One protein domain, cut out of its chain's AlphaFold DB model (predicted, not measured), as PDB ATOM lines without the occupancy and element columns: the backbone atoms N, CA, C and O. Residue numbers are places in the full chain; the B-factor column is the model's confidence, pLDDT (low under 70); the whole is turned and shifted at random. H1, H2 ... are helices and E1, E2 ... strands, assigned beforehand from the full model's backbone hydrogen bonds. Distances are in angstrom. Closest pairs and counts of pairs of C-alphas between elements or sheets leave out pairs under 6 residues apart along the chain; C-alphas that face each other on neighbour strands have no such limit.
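AT A GLANCE: This is residues 83 to 175 of the 175 residues of an uncharacterized protein of Cyclobacteriaceae bacterium (UniProt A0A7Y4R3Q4). A five-stranded antiparallel sheet, strongly twisted and curled like part of a barrel, wraps round helix H3 on one face, while H2 crosses its opposite face. Long strands E4 and E5 run along the sheet, and small H1 lies off it near one end of the long axis. The printed part has 93 residues, in the order E1 H1 H2 H3 E2 E3 E4 E5; the sheet's order is E1 E5 E4 E3 E2, and the class is mixed, helices and strands. It is elongated, spanning 46 by 24 by 23 A, and only just compact, close to loose, with a radius of gyration of the C-alphas of 14.5 A.

IN THESE COORDINATES: E4, residues 149 to 159, and E5, residues 164 to 174, each measure 31.7 A from first to last C-alpha. E3 is residues 138 to 143, 16.8 A, and E2 residues 127 to 131. E1, residues 83 to 87, begins at C-alpha 83 (-1.989, -49.984, 47.249); E5 ends at C-alpha 174 (11.560, -42.384, 64.627). H2 is residues 99 to 108, 14.8 A; H3 is residues 113 to 121, and H1 residues 90 to 93.

HOW THE PARTS SIT: E2, E3, E4 and E5 form a meander, each strand the antiparallel neighbour of the one before, in three hairpins. Within hydrogen-bond range across the neighbour strands are N 129 and O 141 of E2 and E3 at 2.9 A, N 152 and O 140 of E4 and E3 at 2.9 A, N 168 and O 155 of E5 and E4 at 2.8 A, and N 86 and O 165 of E1 and E5 at 2.8 A. H2 is on the sheet, over E4, with only 2 of its 10 C-alphas falling on E5, at a height over the sheet of 8.7 A, and runs across the strands, at 65 degrees to E4 on the local plane; the closest C-alphas of H2 and E4 are those of Lys 103 and Val 156, 7.3 A apart, and those of H2 and E3 are Cys 107 and Cys 138, 5.7 A apart. H3 is on the opposite face; its closest C-alpha pair with E2 is Leu 117 and Ile 128, 6.6 A. H1 is not on the sheet. Every O i to N i+4 pair is within range in H3, 5 of 6 in H2; H1 is too short for one.

THE WHOLE: The farthest C-alphas, of Val 91 and Asp 146, are 46.7 A apart. The printed part has no cut; no link is long. Model confidence is under 70 at residues 90 to 95, 133 to 136 and 160.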
ATOM      1  N   ILE A  83      -1.619 -50.712  48.463       93.06
ATOM      2  CA  ILE A  83      -1.989 -49.984  47.249       93.06
ATOM      3  C   ILE A  83      -2.993 -50.819  46.452       93.06
ATOM      4  O   ILE A  83      -4.169 -50.452  46.363       93.06
ATOM      5  N   ASP A  84      -2.537 -51.959  45.938       90.75
ATOM      6  CA  ASP A  84      -3.288 -52.888  45.100       90.75
ATOM      7  C   ASP A  84      -2.594 -54.258  45.024       90.75
ATOM      8  O   ASP A  84      -1.507 -54.465  45.576       90.75
ATOM      9  N   THR A  85      -3.261 -55.183  44.335       89.69
ATOM     10  CA  THR A  85      -2.748 -56.503  43.975       89.69
ATOM     11  C   THR A  85      -2.655 -56.590  42.456       89.69
ATOM     12  O   THR A  85      -3.604 -56.254  41.748       89.69
ATOM     13  N   VAL A  86      -1.513 -57.049  41.961       86.12
ATOM     14  CA  VAL A  86      -1.245 -57.300  40.549       86.12
ATOM     15  C   VAL A  86      -1.141 -58.805  40.343       86.12
ATOM     16  O   VAL A  86      -0.235 -59.448  40.874       86.12
ATOM     17  N   GLU A  87      -2.052 -59.352  39.549       86.00
ATOM     18  CA  GLU A  87      -1.979 -60.735  39.078       86.00
ATOM     19  C   GLU A  87      -0.904 -60.860  37.995       86.00
ATOM     20  O   GLU A  87      -0.828 -60.024  37.090       86.00
ATOM     21  N   MET A  88      -0.066 -61.895  38.072       75.25
ATOM     22  CA  MET A  88       1.002 -62.119  37.095       75.25
ATOM     23  C   MET A  88       0.741 -63.352  36.237       75.25
ATOM     24  O   MET A  88       0.386 -64.423  36.738       75.25
ATOM     25  N   ASP A  89       1.020 -63.241  34.935       74.81
ATOM     26  CA  ASP A  89       1.101 -64.424  34.084       74.81
ATOM     27  C   ASP A  89       2.319 -65.276  34.483       74.81
ATOM     28  O   ASP A  89       3.463 -64.819  34.570       74.81
ATOM     29  N   SER A  90       2.054 -66.567  34.668       64.38
ATOM     30  CA  SER A  90       3.031 -67.623  34.898       64.38
ATOM     31  C   SER A  90       4.207 -67.645  33.911       64.38
ATOM     32  O   SER A  90       5.300 -68.059  34.299       64.38
ATOM     33  N   VAL A  91       4.019 -67.227  32.653       66.19
ATOM     34  CA  VAL A  91       5.073 -67.283  31.622       66.19
ATOM     35  C   VAL A  91       6.068 -66.130  31.750       66.19
ATOM     36  O   VAL A  91       7.269 -66.351  31.585       66.19
ATOM     37  N   GLU A  92       5.604 -64.916  32.047       67.31
ATOM     38  CA  GLU A  92       6.494 -63.776  32.299       67.31
ATOM     39  C   GLU A  92       7.216 -63.936  33.634       67.31
ATOM     40  O   GLU A  92       8.419 -63.696  33.712       67.31
ATOM     41  N   PHE A  93       6.517 -64.449  34.648       67.75
ATOM     42  CA  PHE A  93       7.092 -64.667  35.969       67.75
ATOM     43  C   PHE A  93       8.229 -65.697  35.969       67.75
ATOM     44  O   PHE A  93       9.273 -65.461  36.565       67.75
ATOM     45  N   ARG A  94       8.082 -66.822  35.253       67.38
ATOM     46  CA  ARG A  94       9.135 -67.859  35.154       67.38
ATOM     47  C   ARG A  94      10.449 -67.363  34.542       67.38
ATOM     48  O   ARG A  94      11.444 -68.076  34.614       67.38
ATOM     49  N   LYS A  95      10.445 -66.186  33.910       69.62
ATOM     50  CA  LYS A  95      11.634 -65.544  33.336       69.62
ATOM     51  C   LYS A  95      12.329 -64.597  34.323       69.62
ATOM     52  O   LYS A  95      13.388 -64.070  33.989       69.62
ATOM     53  N   LEU A  96      11.725 -64.343  35.488       73.31
ATOM     54  CA  LEU A  96      12.286 -63.511  36.547       73.31
ATOM     55  C   LEU A  96      13.139 -64.393  37.459       73.31
ATOM     56  O   LEU A  96      12.637 -65.250  38.182       73.31
ATOM     57  N   ASN A  97      14.447 -64.169  37.420       71.50
ATOM     58  CA  ASN A  97      15.442 -65.013  38.080       71.50
ATOM     59  C   ASN A  97      16.031 -64.331  39.324       71.50
ATOM     60  O   ASN A  97      16.889 -64.900  39.998       71.50
ATOM     61  N   SER A  98      15.616 -63.094  39.615       75.12
ATOM     62  CA  SER A  98      16.071 -62.336  40.775       75.12
ATOM     63  C   SER A  98      14.974 -61.434  41.335       75.12
ATOM     64  O   SER A  98      14.101 -60.948  40.611       75.12
ATOM     65  N   VAL A  99      15.065 -61.162  42.640       72.50
ATOM     66  CA  VAL A  99      14.210 -60.186  43.333       72.50
ATOM     67  C   VAL A  99      14.273 -58.828  42.635       72.50
ATOM     68  O   VAL A  99      13.255 -58.171  42.483       72.50
ATOM     69  N   GLU A 100      15.436 -58.422  42.135       75.31
ATOM     70  CA  GLU A 100      15.629 -57.130  41.471       75.31
ATOM     71  C   GLU A 100      14.864 -56.998  40.142       75.31
ATOM     72  O   GLU A 100      14.341 -55.927  39.826       75.31
ATOM     73  N   GLN A 101      14.723 -58.091  39.383       77.44
ATOM     74  CA  GLN A 101      13.919 -58.107  38.157       77.44
ATOM     75  C   GLN A 101      12.423 -58.008  38.460       77.44
ATOM     76  O   GLN A 101      11.714 -57.256  37.790       77.44
ATOM     77  N   VAL A 102      11.959 -58.711  39.501       75.25
ATOM     78  CA  VAL A 102      10.596 -58.551  40.033       75.25
ATOM     79  C   VAL A 102      10.387 -57.103  40.462       75.25
ATOM     80  O   VAL A 102       9.371 -56.495  40.112       75.25
ATOM     81  N   LYS A 103      11.389 -56.524  41.141       75.06
ATOM     82  CA  LYS A 103      11.329 -55.144  41.607       75.06
ATOM     83  C   LYS A 103      11.182 -54.137  40.460       75.06
ATOM     84  O   LYS A 103      10.299 -53.284  40.431       75.06
ATOM     85  N   THR A 104      11.999 -54.325  39.436       78.06
ATOM     86  CA  THR A 104      11.985 -53.477  38.247       78.06
ATOM     87  C   THR A 104      10.684 -53.574  37.462       78.06
ATOM     88  O   THR A 104      10.190 -52.574  36.936       78.06
ATOM     89  N   LEU A 105      10.121 -54.777  37.356       77.12
ATOM     90  CA  LEU A 105       8.881 -54.994  36.629       77.12
ATOM     91  C   LEU A 105       7.703 -54.308  37.325       77.12
ATOM     92  O   LEU A 105       6.978 -53.572  36.659       77.12
ATOM     93  N   TYR A 106       7.540 -54.467  38.645       79.06
ATOM     94  CA  TYR A 106       6.409 -53.842  39.345       79.06
ATOM     95  C   TYR A 106       6.452 -52.320  39.258       79.06
ATOM     96  O   TYR A 106       5.405 -51.679  39.182       79.06
ATOM     97  N   CYS A 107       7.656 -51.745  39.260       79.44
ATOM     98  CA  CYS A 107       7.836 -50.305  39.208       79.44
ATOM     99  C   CYS A 107       7.353 -49.679  37.900       79.44
ATOM    100  O   CYS A 107       7.034 -48.492  37.852       79.44
ATOM    101  N   LYS A 108       7.287 -50.482  36.835       81.00
ATOM    102  CA  LYS A 108       6.770 -50.069  35.528       81.00
ATOM    103  C   LYS A 108       5.252 -50.185  35.431       81.00
ATOM    104  O   LYS A 108       4.670 -49.605  34.518       81.00
ATOM    105  N   ILE A 109       4.613 -50.933  36.329       84.75
ATOM    106  CA  ILE A 109       3.162 -51.119  36.314       84.75
ATOM    107  C   ILE A 109       2.515 -49.844  36.863       84.75
ATOM    108  O   ILE A 109       2.817 -49.467  37.999       84.75
ATOM    109  N   PRO A 110       1.615 -49.186  36.109       87.75
ATOM    110  CA  PRO A 110       0.941 -47.983  36.577       87.75
ATOM    111  C   PRO A 110       0.283 -48.185  37.945       87.75
ATOM    112  O   PRO A 110      -0.230 -49.259  38.267       87.75
ATOM    113  N   ILE A 111       0.322 -47.136  38.760       89.69
ATOM    114  CA  ILE A 111      -0.382 -47.071  40.039       89.69
ATOM    115  C   ILE A 111      -1.526 -46.083  39.867       89.69
ATOM    116  O   ILE A 111      -1.305 -44.964  39.401       89.69
ATOM    117  N   ASP A 112      -2.731 -46.484  40.263       92.75
ATOM    118  CA  ASP A 112      -3.865 -45.569  40.337       92.75
ATOM    119  C   ASP A 112      -3.645 -44.578  41.487       92.75
ATOM    120  O   ASP A 112      -3.942 -44.833  42.657       92.75
ATOM    121  N   THR A 113      -3.085 -43.418  41.146       93.38
ATOM    122  CA  THR A 113      -2.792 -42.358  42.110       93.38
ATOM    123  C   THR A 113      -4.052 -41.797  42.760       93.38
ATOM    124  O   THR A 113      -3.989 -41.338  43.898       93.38
ATOM    125  N   SER A 114      -5.200 -41.836  42.083       95.31
ATOM    126  CA  SER A 114      -6.457 -41.344  42.646       95.31
ATOM    127  C   SER A 114      -6.951 -42.272  43.752       95.31
ATOM    128  O   SER A 114      -7.317 -41.793  44.827       95.31
ATOM    129  N   LEU A 115      -6.880 -43.588  43.539       93.62
ATOM    130  CA  LEU A 115      -7.215 -44.580  44.562       93.62
ATOM    131  C   LEU A 115      -6.252 -44.516  45.755       93.62
ATOM    132  O   LEU A 115      -6.686 -44.527  46.911       93.62
ATOM    133  N   VAL A 116      -4.947 -44.413  45.491       94.81
ATOM    134  CA  VAL A 116      -3.931 -44.283  46.548       94.81
ATOM    135  C   VAL A 116      -4.155 -43.018  47.369       94.81
ATOM    136  O   VAL A 116      -4.152 -43.075  48.600       94.81
ATOM    137  N   LEU A 117      -4.402 -41.883  46.713       95.38
ATOM    138  CA  LEU A 117      -4.671 -40.627  47.403       95.38
ATOM    139  C   LEU A 117      -5.956 -40.703  48.234       95.38
ATOM    140  O   LEU A 117      -5.958 -40.242  49.372       95.38
ATOM    141  N   ALA A 118      -7.021 -41.327  47.724       93.88
ATOM    142  CA  ALA A 118      -8.253 -41.523  48.487       93.88
ATOM    143  C   ALA A 118      -7.984 -42.290  49.791       93.88
ATOM    144  O   ALA A 118      -8.417 -41.864  50.863       93.88
ATOM    145  N   LYS A 119      -7.186 -43.361  49.730       92.44
ATOM    146  CA  LYS A 119      -6.784 -44.133  50.912       92.44
ATOM    147  C   LYS A 119      -5.920 -43.328  51.888       92.44
ATOM    148  O   LYS A 119      -6.180 -43.376  53.089       92.44
ATOM    149  N   LEU A 120      -4.919 -42.596  51.395       92.19
ATOM    150  CA  LEU A 120      -4.000 -41.797  52.219       92.19
ATOM    151  C   LEU A 120      -4.644 -40.522  52.782       92.19
ATOM    152  O   LEU A 120      -4.208 -40.009  53.811       92.19
ATOM    153  N   SER A 121      -5.715 -40.022  52.166       91.56
ATOM    154  CA  SER A 121      -6.451 -38.863  52.680       91.56
ATOM    155  C   SER A 121      -7.033 -39.107  54.077       91.56
ATOM    156  O   SER A 121      -7.138 -38.174  54.872       91.56
ATOM    157  N   ARG A 122      -7.296 -40.378  54.422       86.81
ATOM    158  CA  ARG A 122      -7.724 -40.819  55.760       86.81
ATOM    159  C   ARG A 122      -6.712 -40.481  56.860       86.81
ATOM    160  O   ARG A 122      -7.109 -40.348  58.011       86.81
ATOM    161  N   ILE A 123      -5.434 -40.317  56.506       86.69
ATOM    162  CA  ILE A 123      -4.342 -39.926  57.415       86.69
ATOM    163  C   ILE A 123      -3.788 -38.528  57.095       86.69
ATOM    164  O   ILE A 123      -2.662 -38.194  57.450       86.69
ATOM    165  N   GLY A 124      -4.582 -37.686  56.426       88.69
ATOM    166  CA  GLY A 124      -4.261 -36.273  56.216       88.69
ATOM    167  C   GLY A 124      -3.297 -35.979  55.066       88.69
ATOM    168  O   GLY A 124      -2.817 -34.850  54.957       88.69
ATOM    169  N   VAL A 125      -3.028 -36.948  54.185       92.44
ATOM    170  CA  VAL A 125      -2.294 -36.701  52.936       92.44
ATOM    171  C   VAL A 125      -3.216 -36.024  51.921       92.44
ATOM    172  O   VAL A 125      -4.308 -36.513  51.638       92.44
ATOM    173  N   ARG A 126      -2.769 -34.911  51.331       94.56
ATOM    174  CA  ARG A 126      -3.527 -34.164  50.310       94.56
ATOM    175  C   ARG A 126      -2.994 -34.308  48.901       94.56
ATOM    176  O   ARG A 126      -3.736 -34.104  47.944       94.56
ATOM    177  N   ASN A 127      -1.710 -34.595  48.766       95.75
ATOM    178  CA  ASN A 127      -1.073 -34.723  47.469       95.75
ATOM    179  C   ASN A 127      -0.063 -35.859  47.514       95.75
ATOM    180  O   ASN A 127       0.592 -36.073  48.538       95.75
ATOM    181  N   ILE A 128       0.054 -36.555  46.390       96.19
ATOM    182  CA  ILE A 128       1.060 -37.579  46.189       96.19
ATOM    183  C   ILE A 128       1.774 -37.383  44.860       96.19
ATOM    184  O   ILE A 128       1.180 -36.986  43.859       96.19
ATOM    185  N   LYS A 129       3.052 -37.744  44.840       94.06
ATOM    186  CA  LYS A 129       3.836 -37.860  43.616       94.06
ATOM    187  C   LYS A 129       4.641 -39.147  43.656       94.06
ATOM    188  O   LYS A 129       5.551 -39.285  44.469       94.06
ATOM    189  N   ILE A 130       4.324 -40.068  42.756       89.31
ATOM    190  CA  ILE A 130       5.080 -41.311  42.596       89.31
ATOM    191  C   ILE A 130       6.277 -41.029  41.688       89.31
ATOM    192  O   ILE A 130       6.134 -40.384  40.651       89.31
ATOM    193  N   SER A 131       7.460 -41.468  42.110       85.19
ATOM    194  CA  SER A 131       8.711 -41.313  41.365       85.19
ATOM    195  C   SER A 131       9.413 -42.666  41.264       85.19
ATOM    196  O   SER A 131       9.635 -43.333  42.274       85.19
ATOM    197  N   SER A 132       9.768 -43.069  40.046       71.12
ATOM    198  CA  SER A 132      10.564 -44.267  39.766       71.12
ATOM    199  C   SER A 132      12.015 -43.845  39.513       71.12
ATOM    200  O   SER A 132      12.416 -43.664  38.363       71.12
ATOM    201  N   ASP A 133      12.791 -43.605  40.571       60.28
ATOM    202  CA  ASP A 133      14.053 -42.852  40.445       60.28
ATOM    203  C   ASP A 133      15.249 -43.653  39.901       60.28
ATOM    204  O   ASP A 133      16.315 -43.089  39.676       60.28
ATOM    205  N   SER A 134      15.118 -44.951  39.622       50.50
ATOM    206  CA  SER A 134      16.244 -45.725  39.057       50.50
ATOM    207  C   SER A 134      15.857 -47.063  38.431       50.50
ATOM    208  O   SER A 134      16.698 -47.935  38.231       50.50
ATOM    209  N   GLY A 135      14.575 -47.267  38.130       54.75
ATOM    210  CA  GLY A 135      14.074 -48.535  37.599       54.75
ATOM    211  C   GLY A 135      14.001 -49.668  38.625       54.75
ATOM    212  O   GLY A 135      13.195 -50.555  38.414       54.75
ATOM    213  N   VAL A 136      14.752 -49.621  39.733       61.81
ATOM    214  CA  VAL A 136      14.771 -50.684  40.760       61.81
ATOM    215  C   VAL A 136      13.858 -50.384  41.953       61.81
ATOM    216  O   VAL A 136      13.325 -51.311  42.557       61.81
ATOM    217  N   TYR A 137      13.645 -49.105  42.275       71.69
ATOM    218  CA  TYR A 137      12.810 -48.682  43.398       71.69
ATOM    219  C   TYR A 137      11.802 -47.623  42.966       71.69
ATOM    220  O   TYR A 137      12.111 -46.710  42.193       71.69
ATOM    221  N   CYS A 138      10.597 -47.747  43.505       85.38
ATOM    222  CA  CYS A 138       9.547 -46.758  43.372       85.38
ATOM    223  C   CYS A 138       9.349 -46.117  44.723       85.38
ATOM    224  O   CYS A 138       9.260 -46.804  45.735       85.38
ATOM    225  N   SER A 139       9.261 -44.800  44.717       89.75
ATOM    226  CA  SER A 139       8.984 -44.022  45.907       89.75
ATOM    227  C   SER A 139       7.724 -43.206  45.698       89.75
ATOM    228  O   SER A 139       7.302 -42.920  44.572       89.75
ATOM    229  N   ILE A 140       7.125 -42.813  46.807       92.88
ATOM    230  CA  ILE A 140       6.018 -41.881  46.843       92.88
ATOM    231  C   ILE A 140       6.406 -40.702  47.725       92.88
ATOM    232  O   ILE A 140       6.806 -40.862  48.876       92.88
ATOM    233  N   ALA A 141       6.298 -39.499  47.173       94.31
ATOM    234  CA  ALA A 141       6.281 -38.278  47.955       94.31
ATOM    235  C   ALA A 141       4.839 -37.993  48.379       94.31
ATOM    236  O   ALA A 141       3.937 -38.061  47.546       94.31
ATOM    237  N   MET A 142       4.627 -37.679  49.652       94.75
ATOM    238  CA  MET A 142       3.314 -37.430  50.248       94.75
ATOM    239  C   MET A 142       3.350 -36.097  50.981       94.75
ATOM    240  O   MET A 142       4.266 -35.866  51.768       94.75
ATOM    241  N   MET A 143       2.363 -35.239  50.731       93.88
ATOM    242  CA  MET A 143       2.268 -33.913  51.345       93.88
ATOM    243  C   MET A 143       1.048 -33.816  52.265       93.88
ATOM    244  O   MET A 143      -0.058 -34.188  51.856       93.88
ATOM    245  N   ASN A 144       1.245 -33.321  53.490       89.81
ATOM    246  CA  ASN A 144       0.179 -33.120  54.478       89.81
ATOM    247  C   ASN A 144      -0.542 -31.759  54.301       89.81
ATOM    248  O   ASN A 144      -0.274 -31.001  53.366       89.81
ATOM    249  N   ASN A 145      -1.472 -31.447  55.212       83.75
ATOM    250  CA  ASN A 145      -2.222 -30.182  55.235       83.75
ATOM    251  C   ASN A 145      -1.349 -28.936  55.452       83.75
ATOM    252  O   ASN A 145      -1.726 -27.856  55.002       83.75
ATOM    253  N   ASP A 146      -0.213 -29.094  56.129       85.81
ATOM    254  CA  ASP A 146       0.700 -28.007  56.484       85.81
ATOM    255  C   ASP A 146       1.745 -27.736  55.390       85.81
ATOM    256  O   ASP A 146       2.530 -26.794  55.499       85.81
ATOM    257  N   GLY A 147       1.745 -28.541  54.321       86.75
ATOM    258  CA  GLY A 147       2.722 -28.477  53.236       86.75
ATOM    259  C   GLY A 147       3.994 -29.290  53.493       86.75
ATOM    260  O   GLY A 147       4.874 -29.323  52.630       86.75
ATOM    261  N   ASP A 148       4.096 -29.989  54.628       87.75
ATOM    262  CA  ASP A 148       5.220 -30.881  54.894       87.75
ATOM    263  C   ASP A 148       5.177 -32.051  53.917       87.75
ATOM    264  O   ASP A 148       4.151 -32.714  53.752       87.75
ATOM    265  N   THR A 149       6.314 -32.315  53.277       90.00
ATOM    266  CA  THR A 149       6.466 -33.423  52.336       90.00
ATOM    267  C   THR A 149       7.367 -34.493  52.932       90.00
ATOM    268  O   THR A 149       8.481 -34.204  53.368       90.00
ATOM    269  N   VAL A 150       6.918 -35.743  52.883       90.44
ATOM    270  CA  VAL A 150       7.730 -36.918  53.216       90.44
ATOM    271  C   VAL A 150       7.879 -37.823  52.007       90.44
ATOM    272  O   VAL A 150       7.070 -37.773  51.082       90.44
ATOM    273  N   ARG A 151       8.907 -38.671  52.022       91.69
ATOM    274  CA  ARG A 151       9.077 -39.747  51.046       91.69
ATOM    275  C   ARG A 151       8.984 -41.096  51.742       91.69
ATOM    276  O   ARG A 151       9.444 -41.234  52.873       91.69
ATOM    277  N   ALA A 152       8.389 -42.053  51.051       90.75
ATOM    278  CA  ALA A 152       8.303 -43.443  51.459       90.75
ATOM    279  C   ALA A 152       8.594 -44.346  50.261       90.75
ATOM    280  O   ALA A 152       8.341 -43.960  49.113       90.75
ATOM    281  N   ASP A 153       9.095 -45.541  50.540       88.94
ATOM    282  CA  ASP A 153       9.301 -46.557  49.521       88.94
ATOM    283  C   ASP A 153       7.992 -47.299  49.236       88.94
ATOM    284  O   ASP A 153       7.130 -47.472  50.109       88.94
ATOM    285  N   ILE A 154       7.842 -47.706  47.978       89.88
ATOM    286  CA  ILE A 154       6.797 -48.618  47.533       89.88
ATOM    287  C   ILE A 154       7.408 -50.014  47.464       89.88
ATOM    288  O   ILE A 154       8.144 -50.344  46.526       89.88
ATOM    289  N   ASP A 155       7.077 -50.817  48.466       87.56
ATOM    290  CA  ASP A 155       7.495 -52.203  48.598       87.56
ATOM    291  C   ASP A 155       6.545 -53.151  47.874       87.56
ATOM    292  O   ASP A 155       5.373 -52.848  47.632       87.56
ATOM    293  N   VAL A 156       7.058 -54.340  47.558       83.94
ATOM    294  CA  VAL A 156       6.286 -55.406  46.923       83.94
ATOM    295  C   VAL A 156       6.480 -56.719  47.645       83.94
ATOM    296  O   VAL A 156       7.606 -57.167  47.862       83.94
ATOM    297  N   PHE A 157       5.352 -57.350  47.958       83.00
ATOM    298  CA  PHE A 157       5.282 -58.685  48.525       83.00
ATOM    299  C   PHE A 157       4.728 -59.650  47.493       83.00
ATOM    300  O   PHE A 157       3.675 -59.415  46.900       83.00
ATOM    301  N   TYR A 158       5.462 -60.736  47.278       77.56
ATOM    302  CA  TYR A 158       5.069 -61.801  46.370       77.56
ATOM    303  C   TYR A 158       4.347 -62.910  47.130       77.56
ATOM    304  O   TYR A 158       4.874 -63.447  48.106       77.56
ATOM    305  N   TYR A 159       3.173 -63.287  46.634       78.69
ATOM    306  CA  TYR A 159       2.374 -64.382  47.165       78.69
ATOM    307  C   TYR A 159       2.431 -65.553  46.188       78.69
ATOM    308  O   TYR A 159       1.645 -65.654  45.244       78.69
ATOM    309  N   GLY A 160       3.398 -66.448  46.409       68.44
ATOM    310  CA  GLY A 160       3.760 -67.468  45.424       68.44
ATOM    311  C   GLY A 160       2.678 -68.472  45.059       68.44
ATOM    312  O   GLY A 160       2.604 -68.897  43.909       68.44
ATOM    313  N   GLU A 161       1.802 -68.798  46.001       73.75
ATOM    314  CA  GLU A 161       0.665 -69.687  45.752       73.75
ATOM    315  C   GLU A 161      -0.426 -69.008  44.917       73.75
ATOM    316  O   GLU A 161      -1.086 -69.656  44.106       73.75
ATOM    317  N   GLN A 162      -0.578 -67.694  45.081       74.00
ATOM    318  CA  GLN A 162      -1.617 -66.889  44.442       74.00
ATOM    319  C   GLN A 162      -1.163 -66.303  43.104       74.00
ATOM    320  O   GLN A 162      -1.988 -65.786  42.367       74.00
ATOM    321  N   ARG A 163       0.134 -66.407  42.769       78.38
ATOM    322  CA  ARG A 163       0.743 -65.808  41.564       78.38
ATOM    323  C   ARG A 163       0.467 -64.310  41.448       78.38
ATOM    324  O   ARG A 163       0.399 -63.754  40.353       78.38
ATOM    325  N   SER A 164       0.367 -63.668  42.599       83.12
ATOM    326  CA  SER A 164       0.048 -62.263  42.713       83.12
ATOM    327  C   SER A 164       1.146 -61.537  43.476       83.12
ATOM    328  O   SER A 164       1.917 -62.108  44.260       83.12
ATOM    329  N   MET A 165       1.243 -60.245  43.207       84.62
ATOM    330  CA  MET A 165       2.094 -59.325  43.936       84.62
ATOM    331  C   MET A 165       1.224 -58.263  44.569       84.62
ATOM    332  O   MET A 165       0.368 -57.691  43.900       84.62
ATOM    333  N   ARG A 166       1.479 -57.941  45.829       88.44
ATOM    334  CA  ARG A 166       0.805 -56.838  46.503       88.44
ATOM    335  C   ARG A 166       1.788 -55.709  46.741       88.44
ATOM    336  O   ARG A 166       2.906 -55.942  47.208       88.44
ATOM    337  N   ARG A 167       1.380 -54.494  46.380       90.19
ATOM    338  CA  ARG A 167       2.197 -53.286  46.521       90.19
ATOM    339  C   ARG A 167       1.807 -52.545  47.787       90.19
ATOM    340  O   ARG A 167       0.617 -52.385  48.065       90.19
ATOM    341  N   TYR A 168       2.801 -52.070  48.522       92.56
ATOM    342  CA  TYR A 168       2.610 -51.391  49.794       92.56
ATOM    343  C   TYR A 168       3.393 -50.092  49.864       92.56
ATOM    344  O   TYR A 168       4.518 -50.020  49.389       92.56
ATOM    345  N   ILE A 169       2.820 -49.083  50.510       93.12
ATOM    346  CA  ILE A 169       3.571 -47.919  50.986       93.12
ATOM    347  C   ILE A 169       3.909 -48.182  52.439       93.12
ATOM    348  O   ILE A 169       3.000 -48.419  53.234       93.12
ATOM    349  N   ARG A 170       5.189 -48.094  52.791       90.25
ATOM    350  CA  ARG A 170       5.633 -48.186  54.180       90.25
ATOM    351  C   ARG A 170       6.343 -46.912  54.571       90.25
ATOM    352  O   ARG A 170       7.366 -46.551  53.997       90.25
ATOM    353  N   PHE A 171       5.790 -46.226  55.559       89.69
ATOM    354  CA  PHE A 171       6.370 -45.001  56.076       89.69
ATOM    355  C   PHE A 171       6.603 -45.131  57.569       89.69
ATOM    356  O   PHE A 171       5.634 -45.226  58.314       89.69
ATOM    357  N   TYR A 172       7.869 -45.077  57.980       86.25
ATOM    358  CA  TYR A 172       8.310 -45.150  59.369       86.25
ATOM    359  C   TYR A 172       9.096 -43.891  59.730       86.25
ATOM    360  O   TYR A 172      10.006 -43.487  59.000       86.25
ATOM    361  N   LYS A 173       8.797 -43.286  60.880       86.12
ATOM    362  CA  LYS A 173       9.549 -42.146  61.400       86.12
ATOM    363  C   LYS A 173       9.803 -42.301  62.896       86.12
ATOM    364  O   LYS A 173       8.866 -42.258  63.692       86.12
ATOM    365  N   GLY A 174      11.076 -42.461  63.249       82.69
ATOM    366  CA  GLY A 174      11.560 -42.384  64.627       82.69
ATOM    367  C   GLY A 174      11.712 -40.944  65.120       82.69
ATOM    368  O   GLY A 174      11.776 -40.013  64.305       82.69
ATOM    369  N   LYS A 175      11.744 -40.798  66.445       76.19
ATOM    370  CA  LYS A 175      12.146 -39.585  67.165       76.19
ATOM    371  C   LYS A 175      13.599 -39.206  66.901       76.19
ATOM    372  O   LYS A 175      14.427 -40.120  66.697       76.19
TER     373      LYS A 175